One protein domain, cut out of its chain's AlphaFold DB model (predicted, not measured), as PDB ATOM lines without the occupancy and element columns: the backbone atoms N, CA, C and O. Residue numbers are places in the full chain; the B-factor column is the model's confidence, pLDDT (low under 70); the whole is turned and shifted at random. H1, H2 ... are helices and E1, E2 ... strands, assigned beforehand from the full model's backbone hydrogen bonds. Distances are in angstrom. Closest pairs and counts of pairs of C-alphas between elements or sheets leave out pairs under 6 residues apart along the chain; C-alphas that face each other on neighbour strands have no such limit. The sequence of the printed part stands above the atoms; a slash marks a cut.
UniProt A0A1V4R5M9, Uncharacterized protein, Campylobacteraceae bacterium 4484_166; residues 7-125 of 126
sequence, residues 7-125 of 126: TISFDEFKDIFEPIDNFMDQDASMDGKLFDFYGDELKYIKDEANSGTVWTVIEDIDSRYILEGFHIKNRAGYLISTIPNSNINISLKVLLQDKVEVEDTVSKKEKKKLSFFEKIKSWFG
ATOM      1  N   THR A   7      53.494  40.067  15.072       74.81
ATOM      2  CA  THR A   7      53.244  41.133  16.050       74.81
ATOM      3  C   THR A   7      51.762  41.482  16.020       74.81
ATOM      4  O   THR A   7      51.284  41.987  15.000       74.81
ATOM      5  N   ILE A   8      51.051  41.245  17.125       77.62
ATOM      6  CA  ILE A   8      49.641  41.628  17.297       77.62
ATOM      7  C   ILE A   8      49.456  42.387  18.614       77.62
ATOM      8  O   ILE A   8      50.233  42.223  19.556       77.62
ATOM      9  N   SER A   9      48.437  43.239  18.692       82.50
ATOM     10  CA  SER A   9      48.072  43.900  19.947       82.50
ATOM     11  C   SER A   9      47.383  42.934  20.915       82.50
ATOM     12  O   SER A   9      46.859  41.895  20.519       82.50
ATOM     13  N   PHE A  10      47.319  43.292  22.199       86.50
ATOM     14  CA  PHE A  10      46.569  42.484  23.165       86.50
ATOM     15  C   PHE A  10      45.062  42.455  22.866       86.50
ATOM     16  O   PHE A  10      44.412  41.439  23.072       86.50
ATOM     17  N   ASP A  11      44.507  43.535  22.314       86.12
ATOM     18  CA  ASP A  11      43.127  43.552  21.815       86.12
ATOM     19  C   ASP A  11      42.912  42.538  20.682       86.12
ATOM     20  O   ASP A  11      41.918  41.821  20.682       86.12
ATOM     21  N   GLU A  12      43.859  42.444  19.746       82.75
ATOM     22  CA  GLU A  12      43.829  41.449  18.668       82.75
ATOM     23  C   GLU A  12      43.962  40.025  19.226       82.75
ATOM     24  O   GLU A  12      43.254  39.127  18.782       82.75
ATOM     25  N   PHE A  13      44.807  39.818  20.242       87.31
ATOM     26  CA  PHE A  13      44.896  38.544  20.958       87.31
ATOM     27  C   PHE A  13      43.561  38.164  21.614       87.31
ATOM     28  O   PHE A  13      43.102  37.034  21.448       87.31
ATOM     29  N   LYS A  14      42.917  39.109  22.313       90.06
ATOM     30  CA  LYS A  14      41.613  38.894  22.954       90.06
ATOM     31  C   LYS A  14      40.529  38.533  21.941       90.06
ATOM     32  O   LYS A  14      39.741  37.637  22.212       90.06
ATOM     33  N   ASP A  15      40.529  39.193  20.784       88.31
ATOM     34  CA  ASP A  15      39.590  38.919  19.694       88.31
ATOM     35  C   ASP A  15      39.799  37.531  19.051       88.31
ATOM     36  O   ASP A  15      38.829  36.966  18.551       88.31
ATOM     37  N   ILE A  16      41.026  36.982  19.026       85.06
ATOM     38  CA  ILE A  16      41.272  35.627  18.489       85.06
ATOM     39  C   ILE A  16      40.941  34.552  19.512       85.06
ATOM     40  O   ILE A  16      40.297  33.564  19.176       85.06
ATOM     41  N   PHE A  17      41.515  34.682  20.706       89.75
ATOM     42  CA  PHE A  17      41.649  33.560  21.627       89.75
ATOM     43  C   PHE A  17      40.681  33.641  22.800       89.75
ATOM     44  O   PHE A  17      40.536  32.658  23.517       89.75
ATOM     45  N   GLU A  18      40.012  34.779  23.002       94.06
ATOM     46  CA  GLU A  18      39.026  34.956  24.071       94.06
ATOM     47  C   GLU A  18      39.558  34.483  25.445       94.06
ATOM     48  O   GLU A  18      39.043  33.532  26.037       94.06
ATOM     49  N   PRO A  19      40.637  35.100  25.962       95.69
ATOM     50  CA  PRO A  19      41.186  34.740  27.259       95.69
ATOM     51  C   PRO A  19      40.166  34.966  28.377       95.69
ATOM     52  O   PRO A  19      39.533  36.030  28.455       95.69
ATOM     53  N   ILE A  20      40.037  33.971  29.251       96.69
ATOM     54  CA  ILE A  20      39.145  34.019  30.406       96.69
ATOM     55  C   ILE A  20      39.666  35.017  31.442       96.69
ATOM     56  O   ILE A  20      40.860  35.318  31.493       96.69
ATOM     57  N   ASP A  21      38.759  35.539  32.259       97.69
ATOM     58  CA  ASP A  21      39.138  36.347  33.415       97.69
ATOM     59  C   ASP A  21      39.784  35.458  34.482       97.69
ATOM     60  O   ASP A  21      39.380  34.306  34.687       97.69
ATOM     61  N   ASN A  22      40.776  36.005  35.179       97.31
ATOM     62  CA  ASN A  22      41.305  35.398  36.381       97.31
ATOM     63  C   ASN A  22      40.252  35.517  37.486       97.31
ATOM     64  O   ASN A  22      40.096  36.538  38.145       97.31
ATOM     65  N   PHE A  23      39.495  34.442  37.674       96.56
ATOM     66  CA  PHE A  23      38.455  34.358  38.693       96.56
ATOM     67  C   PHE A  23      39.010  34.135  40.112       96.56
ATOM     68  O   PHE A  23      38.225  34.113  41.061       96.56
ATOM     69  N   MET A  24      40.325  33.928  40.264       96.75
ATOM     70  CA  MET A  24      40.998  33.747  41.555       96.75
ATOM     71  C   MET A  24      41.582  35.057  42.105       96.75
ATOM     72  O   MET A  24      41.655  35.205  43.325       96.75
ATOM     73  N   ASP A  25      41.907  36.018  41.235       95.38
ATOM     74  CA  ASP A  25      42.428  37.341  41.596       95.38
ATOM     75  C   ASP A  25      41.626  38.469  40.921       95.38
ATOM     76  O   ASP A  25      41.647  38.643  39.703       95.38
ATOM     77  N   GLN A  26      40.925  39.268  41.731       92.94
ATOM     78  CA  GLN A  26      40.109  40.391  41.253       92.94
ATOM     79  C   GLN A  26      40.941  41.588  40.779       92.94
ATOM     80  O   GLN A  26      40.436  42.404  40.008       92.94
ATOM     81  N   ASP A  27      42.198  41.681  41.218       94.50
ATOM     82  CA  ASP A  27      43.131  42.750  40.863       94.50
ATOM     83  C   ASP A  27      44.153  42.279  39.809       94.50
ATOM     84  O   ASP A  27      45.190  42.915  39.591       94.50
ATOM     85  N   ALA A  28      43.843  41.172  39.119       94.56
ATOM     86  CA  ALA A  28      44.726  40.559  38.144       94.56
ATOM     87  C   ALA A  28      45.136  41.532  37.028       94.56
ATOM     88  O   ALA A  28      44.355  42.307  36.464       94.56
ATOM     89  N   SER A  29      46.405  41.441  36.642       93.94
ATOM     90  CA  SER A  29      46.959  42.230  35.543       93.94
ATOM     91  C   SER A  29      46.417  41.796  34.171       93.94
ATOM     92  O   SER A  29      45.729  40.787  34.023       93.94
ATOM     93  N   MET A  30      46.761  42.568  33.133       92.62
ATOM     94  CA  MET A  30      46.359  42.321  31.738       92.62
ATOM     95  C   MET A  30      44.838  42.260  31.544       92.62
ATOM     96  O   MET A  30      44.310  41.293  31.002       92.62
ATOM     97  N   ASP A  31      44.157  43.325  31.968       94.56
ATOM     98  CA  ASP A  31      42.695  43.455  31.933       94.56
ATOM     99  C   ASP A  31      41.976  42.375  32.767       94.56
ATOM    100  O   ASP A  31      40.926  41.887  32.355       94.56
ATOM    101  N   GLY A  32      42.546  41.976  33.913       96.25
ATOM    102  CA  GLY A  32      41.946  40.975  34.798       96.25
ATOM    103  C   GLY A  32      42.143  39.529  34.346       96.25
ATOM    104  O   GLY A  32      41.348  38.678  34.721       96.25
ATOM    105  N   LYS A  33      43.138  39.231  33.499       97.12
ATOM    106  CA  LYS A  33      43.268  37.918  32.825       97.12
ATOM    107  C   LYS A  33      44.532  37.143  33.163       97.12
ATOM    108  O   LYS A  33      44.637  35.970  32.806       97.12
ATOM    109  N   LEU A  34      45.517  37.795  33.776       97.25
ATOM    110  CA  LEU A  34      46.794  37.167  34.089       97.25
ATOM    111  C   LEU A  34      46.644  36.250  35.305       97.25
ATOM    112  O   LEU A  34      46.293  36.720  36.382       97.25
ATOM    113  N   PHE A  35      46.958  34.971  35.119       98.00
ATOM    114  CA  PHE A  35      47.124  34.005  36.196       98.00
ATOM    115  C   PHE A  35      48.590  33.952  36.635       98.00
ATOM    116  O   PHE A  35      49.509  33.905  35.807       98.00
ATOM    117  N   ASP A  36      48.812  33.938  37.939       95.25
ATOM    118  CA  ASP A  36      50.110  33.849  38.571       95.25
ATOM    119  C   ASP A  36      50.682  32.428  38.485       95.25
ATOM    120  O   ASP A  36      50.031  31.429  38.171       95.25
ATOM    121  N   PHE A  37      51.974  32.326  38.746       93.06
ATOM    122  CA  PHE A  37      52.753  31.126  38.541       93.06
ATOM    123  C   PHE A  37      53.082  30.377  39.836       93.06
ATOM    124  O   PHE A  37      54.016  29.563  39.846       93.06
ATOM    125  N   TYR A  38      52.314  30.618  40.899       93.12
ATOM    126  CA  TYR A  38      52.357  29.905  42.177       93.12
ATOM    127  C   TYR A  38      50.948  29.564  42.693       93.12
ATOM    128  O   TYR A  38      49.939  29.939  42.105       93.12
ATOM    129  N   GLY A  39      50.886  28.809  43.793       95.50
ATOM    130  CA  GLY A  39      49.639  28.539  44.512       95.50
ATOM    131  C   GLY A  39      48.589  27.765  43.708       95.50
ATOM    132  O   GLY A  39      48.921  26.899  42.892       95.50
ATOM    133  N   ASP A  40      47.324  28.072  43.990       96.50
ATOM    134  CA  ASP A  40      46.161  27.417  43.384       96.50
ATOM    135  C   ASP A  40      45.988  27.786  41.905       96.50
ATOM    136  O   ASP A  40      45.583  26.937  41.108       96.50
ATOM    137  N   GLU A  41      46.405  28.988  41.507       97.00
ATOM    138  CA  GLU A  41      46.416  29.406  40.103       97.00
ATOM    139  C   GLU A  41      47.357  28.531  39.277       97.00
ATOM    140  O   GLU A  41      46.949  27.962  38.264       97.00
ATOM    141  N   LEU A  42      48.587  28.296  39.755       95.56
ATOM    142  CA  LEU A  42      49.521  27.394  39.075       95.56
ATOM    143  C   LEU A  42      48.961  25.974  38.942       95.56
ATOM    144  O   LEU A  42      49.262  25.284  37.966       95.56
ATOM    145  N   LYS A  43      48.199  25.504  39.935       95.94
ATOM    146  CA  LYS A  43      47.567  24.185  39.870       95.94
ATOM    147  C   LYS A  43      46.533  24.145  38.745       95.94
ATOM    148  O   LYS A  43      46.609  23.249  37.913       95.94
ATOM    149  N   TYR A  44      45.658  25.145  38.678       95.44
ATOM    150  CA  TYR A  44      44.670  25.274  37.610       95.44
ATOM    151  C   TYR A  44      45.324  25.345  36.220       95.44
ATOM    152  O   TYR A  44      44.968  24.584  35.324       95.44
ATOM    153  N   ILE A  45      46.373  26.158  36.067       95.25
ATOM    154  CA  ILE A  45      47.136  26.264  34.814       95.25
ATOM    155  C   ILE A  45      47.745  24.916  34.399       95.25
ATOM    156  O   ILE A  45      47.768  24.579  33.218       95.25
ATOM    157  N   LYS A  46      48.275  24.139  35.352       92.81
ATOM    158  CA  LYS A  46      48.861  22.820  35.065       92.81
ATOM    159  C   LYS A  46      47.821  21.821  34.576       92.81
ATOM    160  O   LYS A  46      48.145  21.025  33.697       92.81
ATOM    161  N   ASP A  47      46.615  21.871  35.129       92.81
ATOM    162  CA  ASP A  47      45.516  21.004  34.709       92.81
ATOM    163  C   ASP A  47      45.083  21.338  33.263       92.81
ATOM    164  O   ASP A  47      44.802  20.432  32.477       92.81
ATOM    165  N   GLU A  48      45.175  22.612  32.866       89.12
ATOM    166  CA  GLU A  48      44.909  23.093  31.500       89.12
ATOM    167  C   GLU A  48      46.098  22.963  30.526       89.12
ATOM    168  O   GLU A  48      45.949  23.138  29.320       89.12
ATOM    169  N   ALA A  49      47.304  22.617  30.987       86.31
ATOM    170  CA  ALA A  49      48.522  22.724  30.173       86.31
ATOM    171  C   ALA A  49      48.506  21.909  28.861       86.31
ATOM    172  O   ALA A  49      49.210  22.262  27.914       86.31
ATOM    173  N   ASN A  50      47.712  20.834  28.790       82.44
ATOM    174  CA  ASN A  50      47.616  19.963  27.614       82.44
ATOM    175  C   ASN A  50      46.448  20.302  26.671       82.44
ATOM    176  O   ASN A  50      46.334  19.672  25.621       82.44
ATOM    177  N   SER A  51      45.577  21.257  27.014       85.25
ATOM    178  CA  SER A  51      44.399  21.588  26.196       85.25
ATOM    179  C   SER A  51      44.716  22.524  25.022       85.25
ATOM    180  O   SER A  51      43.870  22.732  24.156       85.25
ATOM    181  N   GLY A  52      45.938  23.066  24.955       87.12
ATOM    182  CA  GLY A  52      46.336  24.046  23.937       87.12
ATOM    183  C   GLY A  52      45.785  25.451  24.195       87.12
ATOM    184  O   GLY A  52      45.857  26.304  23.314       87.12
ATOM    185  N   THR A  53      45.229  25.700  25.384       92.62
ATOM    186  CA  THR A  53      44.653  26.995  25.779       92.62
ATOM    187  C   THR A  53      45.574  27.838  26.655       92.62
ATOM    188  O   THR A  53      45.296  29.011  26.900       92.62
ATOM    189  N   VAL A  54      46.668  27.260  27.150       93.81
ATOM    190  CA  VAL A  54      47.614  27.963  28.018       93.81
ATOM    191  C   VAL A  54      48.592  28.771  27.181       93.81
ATOM    192  O   VAL A  54      49.221  28.253  26.258       93.81
ATOM    193  N   TRP A  55      48.781  30.027  27.571       93.75
ATOM    194  CA  TRP A  55      49.771  30.931  27.004       93.75
ATOM    195  C   TRP A  55      50.686  31.442  28.106       93.75
ATOM    196  O   TRP A  55      50.216  31.935  29.127       93.75
ATOM    197  N   THR A  56      51.995  31.370  27.905       93.94
ATOM    198  CA  THR A  56      52.971  31.965  28.816       93.94
ATOM    199  C   THR A  56      53.210  33.422  28.462       93.94
ATOM    200  O   THR A  56      53.581  33.744  27.331       93.94
ATOM    201  N   VAL A  57      53.075  34.300  29.450       94.62
ATOM    202  CA  VAL A  57      53.443  35.708  29.332       94.62
ATOM    203  C   VAL A  57      54.886  35.883  29.783       94.62
ATOM    204  O   VAL A  57      55.262  35.477  30.883       94.62
ATOM    205  N   ILE A  58      55.694  36.512  28.939       92.62
ATOM    206  CA  ILE A  58      57.051  36.954  29.254       92.62
ATOM    207  C   ILE A  58      57.058  38.473  29.241       92.62
ATOM    208  O   ILE A  58      56.638  39.088  28.261       92.62
ATOM    209  N   GLU A  59      57.577  39.067  30.305       89.94
ATOM    210  CA  GLU A  59      57.861  40.494  30.356       89.94
ATOM    211  C   GLU A  59      59.366  40.725  30.326       89.94
ATOM    212  O   GLU A  59      60.134  40.068  31.026       89.94
ATOM    213  N   ASP A  60      59.762  41.651  29.470       85.25
ATOM    214  CA  ASP A  60      61.085  42.244  29.384       85.25
ATOM    215  C   ASP A  60      60.925  43.762  29.559       85.25
ATOM    216  O   ASP A  60      59.809  44.284  29.506       85.25
ATOM    217  N   ILE A  61      62.032  44.477  29.740       81.50
ATOM    218  CA  ILE A  61      62.062  45.902  30.103       81.50
ATOM    219  C   ILE A  61      61.180  46.751  29.172       81.50
ATOM    220  O   ILE A  61      60.385  47.556  29.647       81.50
ATOM    221  N   ASP A  62      61.273  46.519  27.860       80.25
ATOM    222  CA  ASP A  62      60.579  47.317  26.839       80.25
ATOM    223  C   ASP A  62      59.566  46.499  26.023       80.25
ATOM    224  O   ASP A  62      59.122  46.914  24.946       80.25
ATOM    225  N   SER A  63      59.272  45.256  26.410       80.38
ATOM    226  CA  SER A  63      58.478  44.357  25.565       80.38
ATOM    227  C   SER A  63      57.775  43.270  26.360       80.38
ATOM    228  O   SER A  63      58.350  42.666  27.254       80.38
ATOM    229  N   ARG A  64      56.544  42.949  25.952       86.88
ATOM    230  CA  ARG A  64      55.803  41.788  26.445       86.88
ATOM    231  C   ARG A  64      55.604  40.787  25.311       86.88
ATOM    232  O   ARG A  64      55.217  41.163  24.201       86.88
ATOM    233  N   TYR A  65      55.853  39.517  25.595       86.81
ATOM    234  CA  TYR A  65      55.636  38.411  24.670       86.81
ATOM    235  C   TYR A  65      54.582  37.461  25.231       86.81
ATOM    236  O   TYR A  65      54.583  37.165  26.422       86.81
ATOM    237  N   ILE A  66      53.703  36.970  24.363       90.06
ATOM    238  CA  ILE A  66      52.767  35.889  24.671       90.06
ATOM    239  C   ILE A  66      53.190  34.692  23.825       90.06
ATOM    240  O   ILE A  66      53.212  34.764  22.593       90.06
ATOM    241  N   LEU A  67      53.593  33.618  24.499       87.62
ATOM    242  CA  LEU A  67      54.046  32.374  23.894       87.62
ATOM    243  C   LEU A  67      53.006  31.290  24.122       87.62
ATOM    244  O   LEU A  67      52.515  31.123  25.232       87.62
ATOM    245  N   GLU A  68      52.710  30.516  23.093       87.19
ATOM    246  CA  GLU A  68      51.880  29.325  23.231       87.19
ATOM    247  C   GLU A  68      52.502  28.301  24.189       87.19
ATOM    248  O   GLU A  68      53.699  28.006  24.117       87.19
ATOM    249  N   GLY A  69      51.662  27.708  25.031       88.19
ATOM    250  CA  GLY A  69      52.000  26.593  25.899       88.19
ATOM    251  C   GLY A  69      52.459  27.003  27.295       88.19
ATOM    252  O   GLY A  69      52.630  28.178  27.632       88.19
ATOM    253  N   PHE A  70      52.667  25.980  28.121       91.94
ATOM    254  CA  PHE A  70      53.116  26.101  29.503       91.94
ATOM    255  C   PHE A  70      54.650  26.089  29.594       91.94
ATOM    256  O   PHE A  70      55.286  25.032  29.624       91.94
ATOM    257  N   HIS A  71      55.265  27.272  29.670       91.75
ATOM    258  CA  HIS A  71      56.708  27.432  29.859       91.75
ATOM    259  C   HIS A  71      57.017  27.829  31.300       91.75
ATOM    260  O   HIS A  71      56.317  28.630  31.912       91.75
ATOM    261  N   ILE A  72      58.090  27.270  31.862       91.12
ATOM    262  CA  ILE A  72      58.452  27.463  33.279       91.12
ATOM    263  C   ILE A  72      59.614  28.442  33.496       91.12
ATOM    264  O   ILE A  72      59.926  28.776  34.636       91.12
ATOM    265  N   LYS A  73      60.286  28.906  32.440       87.12
ATOM    266  CA  LYS A  73      61.430  29.829  32.548       87.12
ATOM    267  C   LYS A  73      61.032  31.230  32.094       87.12
ATOM    268  O   LYS A  73      60.336  31.346  31.097       87.12
ATOM    269  N   ASN A  74      61.533  32.245  32.806       86.12
ATOM    270  CA  ASN A  74      61.379  33.670  32.490       86.12
ATOM    271  C   ASN A  74      59.938  34.061  32.115       86.12
ATOM    272  O   ASN A  74      59.675  34.432  30.976       86.12
ATOM    273  N   ARG A  75      59.008  33.914  33.064       93.50
ATOM    274  CA  ARG A  75      57.575  34.172  32.876       93.50
ATOM    275  C   ARG A  75      57.081  35.188  33.894       93.50
ATOM    276  O   ARG A  75      57.505  35.134  35.046       93.50
ATOM    277  N   ALA A  76      56.183  36.058  33.460       94.81
ATOM    278  CA  ALA A  76      55.433  36.968  34.317       94.81
ATOM    279  C   ALA A  76      54.102  36.351  34.783       94.81
ATOM    280  O   ALA A  76      53.573  36.752  35.807       94.81
ATOM    281  N   GLY A  77      53.584  35.356  34.056       96.56
ATOM    282  CA  GLY A  77      52.334  34.667  34.371       96.56
ATOM    283  C   GLY A  77      51.802  33.902  33.163       96.56
ATOM    284  O   GLY A  77      52.548  33.639  32.210       96.56
ATOM    285  N   TYR A  78      50.519  33.559  33.196       97.00
ATOM    286  CA  TYR A  78      49.841  32.807  32.147       97.00
ATOM    287  C   TYR A  78      48.493  33.424  31.772       97.00
ATOM    288  O   TYR A  78      47.845  34.075  32.584       97.00
ATOM    289  N   LEU A  79      48.061  33.191  30.536       96.56
ATOM    290  CA  LEU A  79      46.689  33.424  30.085       96.56
ATOM    291  C   LEU A  79      46.071  32.075  29.724       96.56
ATOM    292  O   LEU A  79      46.777  31.179  29.255       96.56
ATOM    293  N   ILE A  80      44.760  31.950  29.902       96.06
ATOM    294  CA  ILE A  80      43.998  30.758  29.521       96.06
ATOM    295  C   ILE A  80      42.924  31.190  28.526       96.06
ATOM    296  O   ILE A  80      42.113  32.060  28.835       96.06
ATOM    297  N   SER A  81      42.947  30.635  27.317       94.69
ATOM    298  CA  SER A  81      41.984  30.927  26.251       94.69
ATOM    299  C   SER A  81      40.802  29.961  26.238       94.69
ATOM    300  O   SER A  81      40.935  28.799  26.605       94.69
ATOM    301  N   THR A  82      39.633  30.402  25.774       92.88
ATOM    302  CA  THR A  82      38.531  29.466  25.465       92.88
ATOM    303  C   THR A  82      38.773  28.746  24.138       92.88
ATOM    304  O   THR A  82      38.359  27.599  23.963       92.88
ATOM    305  N   ILE A  83      39.471  29.404  23.208       87.00
ATOM    306  CA  ILE A  83      39.817  28.862  21.895       87.00
ATOM    307  C   ILE A  83      41.255  28.314  21.960       87.00
ATOM    308  O   ILE A  83      42.188  29.086  22.212       87.00
ATOM    309  N   PRO A  84      41.471  26.998  21.759       82.19
ATOM    310  CA  PRO A  84      42.807  26.416  21.780       82.19
ATOM    311  C   PRO A  84      43.596  26.819  20.533       82.19
ATOM    312  O   PRO A  84      43.036  26.955  19.441       82.19
ATOM    313  N   ASN A  85      44.914  26.963  20.664       72.62
ATOM    314  CA  ASN A  85      45.762  27.119  19.491       72.62
ATOM    315  C   ASN A  85      45.928  25.768  18.781       72.62
ATOM    316  O   ASN A  85      46.522  24.837  19.319       72.62
ATOM    317  N   SER A  86      45.418  25.653  17.553       65.56
ATOM    318  CA  SER A  86      45.626  24.463  16.717       65.56
ATOM    319  C   SER A  86      46.923  24.517  15.897       65.56
ATOM    320  O   SER A  86      47.269  23.529  15.250       65.56
ATOM    321  N   ASN A  87      47.633  25.653  15.892       56.38
ATOM    322  CA  ASN A  87      48.865  25.876  15.137       56.38
ATOM    323  C   ASN A  87      50.036  26.182  16.080       56.38
ATOM    324  O   ASN A  87      50.263  27.324  16.476       56.38
ATOM    325  N   ILE A  88      50.808  25.134  16.364       49.53
ATOM    326  CA  ILE A  88      51.990  25.165  17.227       49.53
ATOM    327  C   ILE A  88      53.066  26.045  16.572       49.53
ATOM    328  O   ILE A  88      53.633  25.615  15.565       49.53
ATOM    329  N   ASN A  89      53.338  27.238  17.124       50.28
ATOM    330  CA  ASN A  89      54.407  28.226  16.797       50.28
ATOM    331  C   ASN A  89      53.921  29.675  16.590       50.28
ATOM    332  O   ASN A  89      54.447  30.392  15.732       50.28
ATOM    333  N   ILE A  90      52.977  30.164  17.394       54.59
ATOM    334  CA  ILE A  90      52.699  31.606  17.427       54.59
ATOM    335  C   ILE A  90      53.429  32.222  18.627       54.59
ATOM    336  O   ILE A  90      53.138  31.937  19.784       54.59
ATOM    337  N   SER A  91      54.425  33.063  18.342       56.38
ATOM    338  CA  SER A  91      54.987  34.006  19.314       56.38
ATOM    339  C   SER A  91      54.431  35.382  18.990       56.38
ATOM    340  O   SER A  91      54.617  35.854  17.867       56.38
ATOM    341  N   LEU A  92      53.762  36.012  19.954       60.47
ATOM    342  CA  LEU A  92      53.163  37.329  19.775       60.47
ATOM    343  C   LEU A  92      53.938  38.364  20.573       60.47
ATOM    344  O   LEU A  92      54.023  38.271  21.795       60.47
ATOM    345  N   LYS A  93      54.483  39.370  19.888       65.69
ATOM    346  CA  LYS A  93      54.975  40.576  20.559       65.69
ATOM    347  C   LYS A  93      53.797  41.520  20.769       65.69
ATOM    348  O   LYS A  93      53.266  42.054  19.797       65.69
ATOM    349  N   VAL A  94      53.426  41.743  22.025       61.28
ATOM    350  CA  VAL A  94      52.392  42.705  22.402       61.28
ATOM    351  C   VAL A  94      53.060  44.053  22.621       61.28
ATOM    352  O   VAL A  94      53.869  44.228  23.532       61.28
ATOM    353  N   LEU A  95      52.733  45.013  21.758       54.38
ATOM    354  CA  LEU A  95      53.147  46.399  21.941       54.38
ATOM    355  C   LEU A  95      52.339  46.998  23.094       54.38
ATOM    356  O   LEU A  95      51.111  47.074  23.015       54.38
ATOM    357  N   LEU A  96      53.029  47.412  24.156       51.06
ATOM    358  CA  LEU A  96      52.451  48.287  25.169       51.06
ATOM    359  C   LEU A  96      52.160  49.623  24.475       51.06
ATOM    360  O   LEU A  96      53.045  50.190  23.837       51.06
ATOM    361  N   GLN A  97      50.903  50.072  24.482       46.53
ATOM    362  CA  GLN A  97      50.551  51.347  23.861       46.53
ATOM    363  C   GLN A  97      51.138  52.484  24.699       46.53
ATOM    364  O   GLN A  97      50.727  52.687  25.841       46.53
ATOM    365  N   ASP A  98      52.062  53.240  24.108       45.28
ATOM    366  CA  ASP A  98      52.352  54.593  24.564       45.28
ATOM    367  C   ASP A  98      51.093  55.462  24.431       45.28
ATOM    368  O   ASP A  98      50.245  55.250  23.561       45.28
ATOM    369  N   LYS A  99      50.974  56.413  25.359       41.75
ATOM    370  CA  LYS A  99      49.814  57.271  25.627       41.75
ATOM    371  C   LYS A  99      49.008  57.700  24.390       41.75
ATOM    372  O   LYS A  99      49.530  58.212  23.408       41.75
ATOM    373  N   VAL A 100      47.699  57.556  24.567       45.81
ATOM    374  CA  VAL A 100      46.564  57.947  23.727       45.81
ATOM    375  C   VAL A 100      46.706  59.326  23.054       45.81
ATOM    376  O   VAL A 100      46.810  60.337  23.745       45.81
ATOM    377  N   GLU A 101      46.528  59.371  21.729       41.44
ATOM    378  CA  GLU A 101      45.869  60.492  21.038       41.44
ATOM    379  C   GLU A 101      44.479  60.020  20.584       41.44
ATOM    380  O   GLU A 101      44.333  59.046  19.840       41.44
ATOM    381  N   VAL A 102      43.445  60.670  21.126       56.12
ATOM    382  CA  VAL A 102      42.036  60.399  20.835       56.12
ATOM    383  C   VAL A 102      41.662  61.175  19.580       56.12
ATOM    384  O   VAL A 102      41.543  62.387  19.657       56.12
ATOM    385  N   GLU A 103      41.475  60.483  18.459       47.38
ATOM    386  CA  GLU A 103      40.408  60.709  17.469       47.38
ATOM    387  C   GLU A 103      40.538  59.645  16.351       47.38
ATOM    388  O   GLU A 103      41.632  59.196  16.017       47.38
ATOM    389  N   ASP A 104      39.403  59.153  15.842       50.69
ATOM    390  CA  ASP A 104      39.244  58.088  14.824       50.69
ATOM    391  C   ASP A 104      39.469  56.610  15.227       50.69
ATOM    392  O   ASP A 104      39.707  55.741  14.378       50.69
ATOM    393  N   THR A 105      39.324  56.249  16.505       53.19
ATOM    394  CA  THR A 105      39.573  54.869  16.972       53.19
ATOM    395  C   THR A 105      38.554  53.832  16.481       53.19
ATOM    396  O   THR A 105      38.944  52.703  16.192       53.19
ATOM    397  N   VAL A 106      37.273  54.182  16.319       56.91
ATOM    398  CA  VAL A 106      36.204  53.197  16.030       56.91
ATOM    399  C   VAL A 106      36.268  52.668  14.589       56.91
ATOM    400  O   VAL A 106      36.425  51.468  14.375       56.91
ATOM    401  N   SER A 107      36.263  53.561  13.593       57.16
ATOM    402  CA  SER A 107      36.364  53.213  12.159       57.16
ATOM    403  C   SER A 107      37.672  52.481  11.822       57.16
ATOM    404  O   SER A 107      37.705  51.537  11.025       57.16
ATOM    405  N   LYS A 108      38.774  52.876  12.470       59.75
ATOM    406  CA  LYS A 108      40.087  52.253  12.285       59.75
ATOM    407  C   LYS A 108      40.150  50.873  12.945       59.75
ATOM    408  O   LYS A 108      40.728  49.963  12.350       59.75
ATOM    409  N   LYS A 109      39.520  50.689  14.116       60.00
ATOM    410  CA  LYS A 109      39.430  49.395  14.818       60.00
ATOM    411  C   LYS A 109      38.602  48.385  14.021       60.00
ATOM    412  O   LYS A 109      39.063  47.261  13.853       60.00
ATOM    413  N   GLU A 110      37.480  48.790  13.421       64.25
ATOM    414  CA  GLU A 110      36.676  47.915  12.547       64.25
ATOM    415  C   GLU A 110      37.437  47.472  11.290       64.25
ATOM    416  O   GLU A 110      37.521  46.277  11.005       64.25
ATOM    417  N   LYS A 111      38.073  48.402  10.564       64.38
ATOM    418  CA  LYS A 111      38.868  48.060   9.368       64.38
ATOM    419  C   LYS A 111      40.064  47.162   9.691       64.38
ATOM    420  O   LYS A 111      40.378  46.254   8.920       64.38
ATOM    421  N   LYS A 112      40.725  47.394  10.831       64.25
ATOM    422  CA  LYS A 112      41.851  46.571  11.297       64.25
ATOM    423  C   LYS A 112      41.375  45.172  11.688       64.25
ATOM    424  O   LYS A 112      42.005  44.205  11.282       64.25
ATOM    425  N   LYS A 113      40.219  45.075  12.352       65.94
ATOM    426  CA  LYS A 113      39.547  43.817  12.695       65.94
ATOM    427  C   LYS A 113      39.180  43.008  11.445       65.94
ATOM    428  O   LYS A 113      39.522  41.835  11.377       65.94
ATOM    429  N   LEU A 114      38.603  43.631  10.413       70.12
ATOM    430  CA  LEU A 114      38.327  42.982   9.118       70.12
ATOM    431  C   LEU A 114      39.600  42.453   8.432       70.12
ATOM    432  O   LEU A 114      39.666  41.274   8.098       70.12
ATOM    433  N   SER A 115      40.635  43.288   8.279       71.00
ATOM    434  CA  SER A 115      41.918  42.870   7.677       71.00
ATOM    435  C   SER A 115      42.598  41.744   8.459       71.00
ATOM    436  O   SER A 115      43.261  40.876   7.890       71.00
ATOM    437  N   PHE A 116      42.447  41.760   9.776       65.25
ATOM    438  CA  PHE A 116      42.984  40.748  10.661       65.25
ATOM    439  C   PHE A 116      42.222  39.425  10.557       65.25
ATOM    440  O   PHE A 116      42.857  38.383  10.423       65.25
ATOM    441  N   PHE A 117      40.887  39.452  10.493       67.12
ATOM    442  CA  PHE A 117      40.082  38.259  10.225       67.12
ATOM    443  C   PHE A 117      40.429  37.603   8.888       67.12
ATOM    444  O   PHE A 117      40.457  36.378   8.807       67.12
ATOM    445  N   GLU A 118      40.759  38.377   7.853       76.19
ATOM    446  CA  GLU A 118      41.251  37.803   6.595       76.19
ATOM    447  C   GLU A 118      42.612  37.107   6.755       76.19
ATOM    448  O   GLU A 118      42.826  36.032   6.193       76.19
ATOM    449  N   LYS A 119      43.519  37.656   7.575       66.56
ATOM    450  CA  LYS A 119      44.790  36.986   7.907       66.56
ATOM    451  C   LYS A 119      44.571  35.703   8.709       66.56
ATOM    452  O   LYS A 119      45.222  34.705   8.421       66.56
ATOM    453  N   ILE A 120      43.638  35.714   9.661       65.38
ATOM    454  CA  ILE A 120      43.256  34.533  10.450       65.38
ATOM    455  C   ILE A 120      42.714  33.443   9.528       65.38
ATOM    456  O   ILE A 120      43.194  32.315   9.573       65.38
ATOM    457  N   LYS A 121      41.772  33.774   8.637       72.62
ATOM    458  CA  LYS A 121      41.260  32.831   7.633       72.62
ATOM    459  C   LYS A 121      42.385  32.195   6.821       72.62
ATOM    460  O   LYS A 121      42.428  30.978   6.669       72.62
ATOM    461  N   SER A 122      43.366  33.000   6.413       71.06
ATOM    462  CA  SER A 122      44.555  32.505   5.719       71.06
ATOM    463  C   SER A 122      45.431  31.570   6.567       71.06
ATOM    464  O   SER A 122      46.094  30.713   5.987       71.06
ATOM    465  N   TRP A 123      45.479  31.718   7.893       60.66
ATOM    466  CA  TRP A 123      46.236  30.826   8.786       60.66
ATOM    467  C   TRP A 123      45.538  29.495   9.057       60.66
ATOM    468  O   TRP A 123      46.215  28.489   9.254       60.66
ATOM    469  N   PHE A 124      44.206  29.484   9.055       61.56
ATOM    470  CA  PHE A 124      43.408  28.295   9.375       61.56
ATOM    471  C   PHE A 124      42.776  27.620   8.147       61.56
ATOM    472  O   PHE A 124      42.121  26.593   8.292       61.56
ATOM    473  N   GLY A 125      42.998  28.151   6.939       62.41
ATOM    474  CA  GLY A 125      42.481  27.582   5.689       62.41
ATOM    475  C   GLY A 125      40.959  27.696   5.530       62.41
ATOM    476  O   GLY A 125      40.359  26.824   4.902       62.41
TER     477      GLY A 125
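AT A GLANCE: This is residues 7 to 125 of the 126 residues of an uncharacterized protein of Campylobacteraceae bacterium 4484_166 (UniProt A0A1V4R5M9). Look for a strongly twisted sheet of four strands, with H3 over its E3 edge and H1 by its E4 end; the long helix H4 is set off from the sheet beyond H1. Residues 98 to 108, of which 105 to 108 belong to H4, stick out. The printed part has 119 residues with H1, H2, H3, E1, E2, E3, E4 and H4 along it, mixed in class; the antiparallel sheet runs E3, E1, E2, E4. It is compact, with a radius of gyration of the C-alphas of 14.9 A and spans of 43 by 36 by 26 A.

IN THESE COORDINATES: Find C-alpha 10 at (46.569, 42.484, 23.165), where H1, residues 10 to 17, begins. H2 is residues 29 to 32, and H3, residues 39 to 48, runs 14.9 A. Then come E1, residues 54 to 60, 19.7 A; E2, residues 63 to 68, 16.6 A; E3, residues 77 to 80; and E4, residues 91 to 94. H4, residues 105 to 124, runs 27.9 A to C-alpha 124 at (43.408, 28.295, 9.375).

HOW THE PARTS SIT: In the hairpin E1 and E2, N 58 and O 65 are 2.8 A apart. E3 and E1 are antiparallel neighbours, with N 79 and O 55 within hydrogen-bond range at 2.9 A, and E2 and E4 are antiparallel neighbours, with N 92 and O 66 within hydrogen-bond range at 3.0 A. H3 is on one face, making two layers, helix over sheet; its closest C-alphas to E3 are Ile 45 and Tyr 78, 7.6 A. H1 is on the sheet at a height of 8.4 A, only just over E2, with 3 C-alphas falling on it. H4, not on the sheet, is close to H1 but not clearly touching: C-alphas Glu 12 and Lys 113, 7.7 A, a steep tilt of 41 degrees. H2 is not on the sheet and touches no helix. In H1, H3 and H4 every O i to N i+4 pair is within hydrogen-bond range; H2 is too short for one.

THE WHOLE: The C-alphas farthest apart, Asp 47 and Glu 103, are 43.6 A apart. The printed part has no cut, and the link from H1 to H2 is long. Mean pLDDT of the printed part is 80.1; residues 86 to 113 are among those under 70.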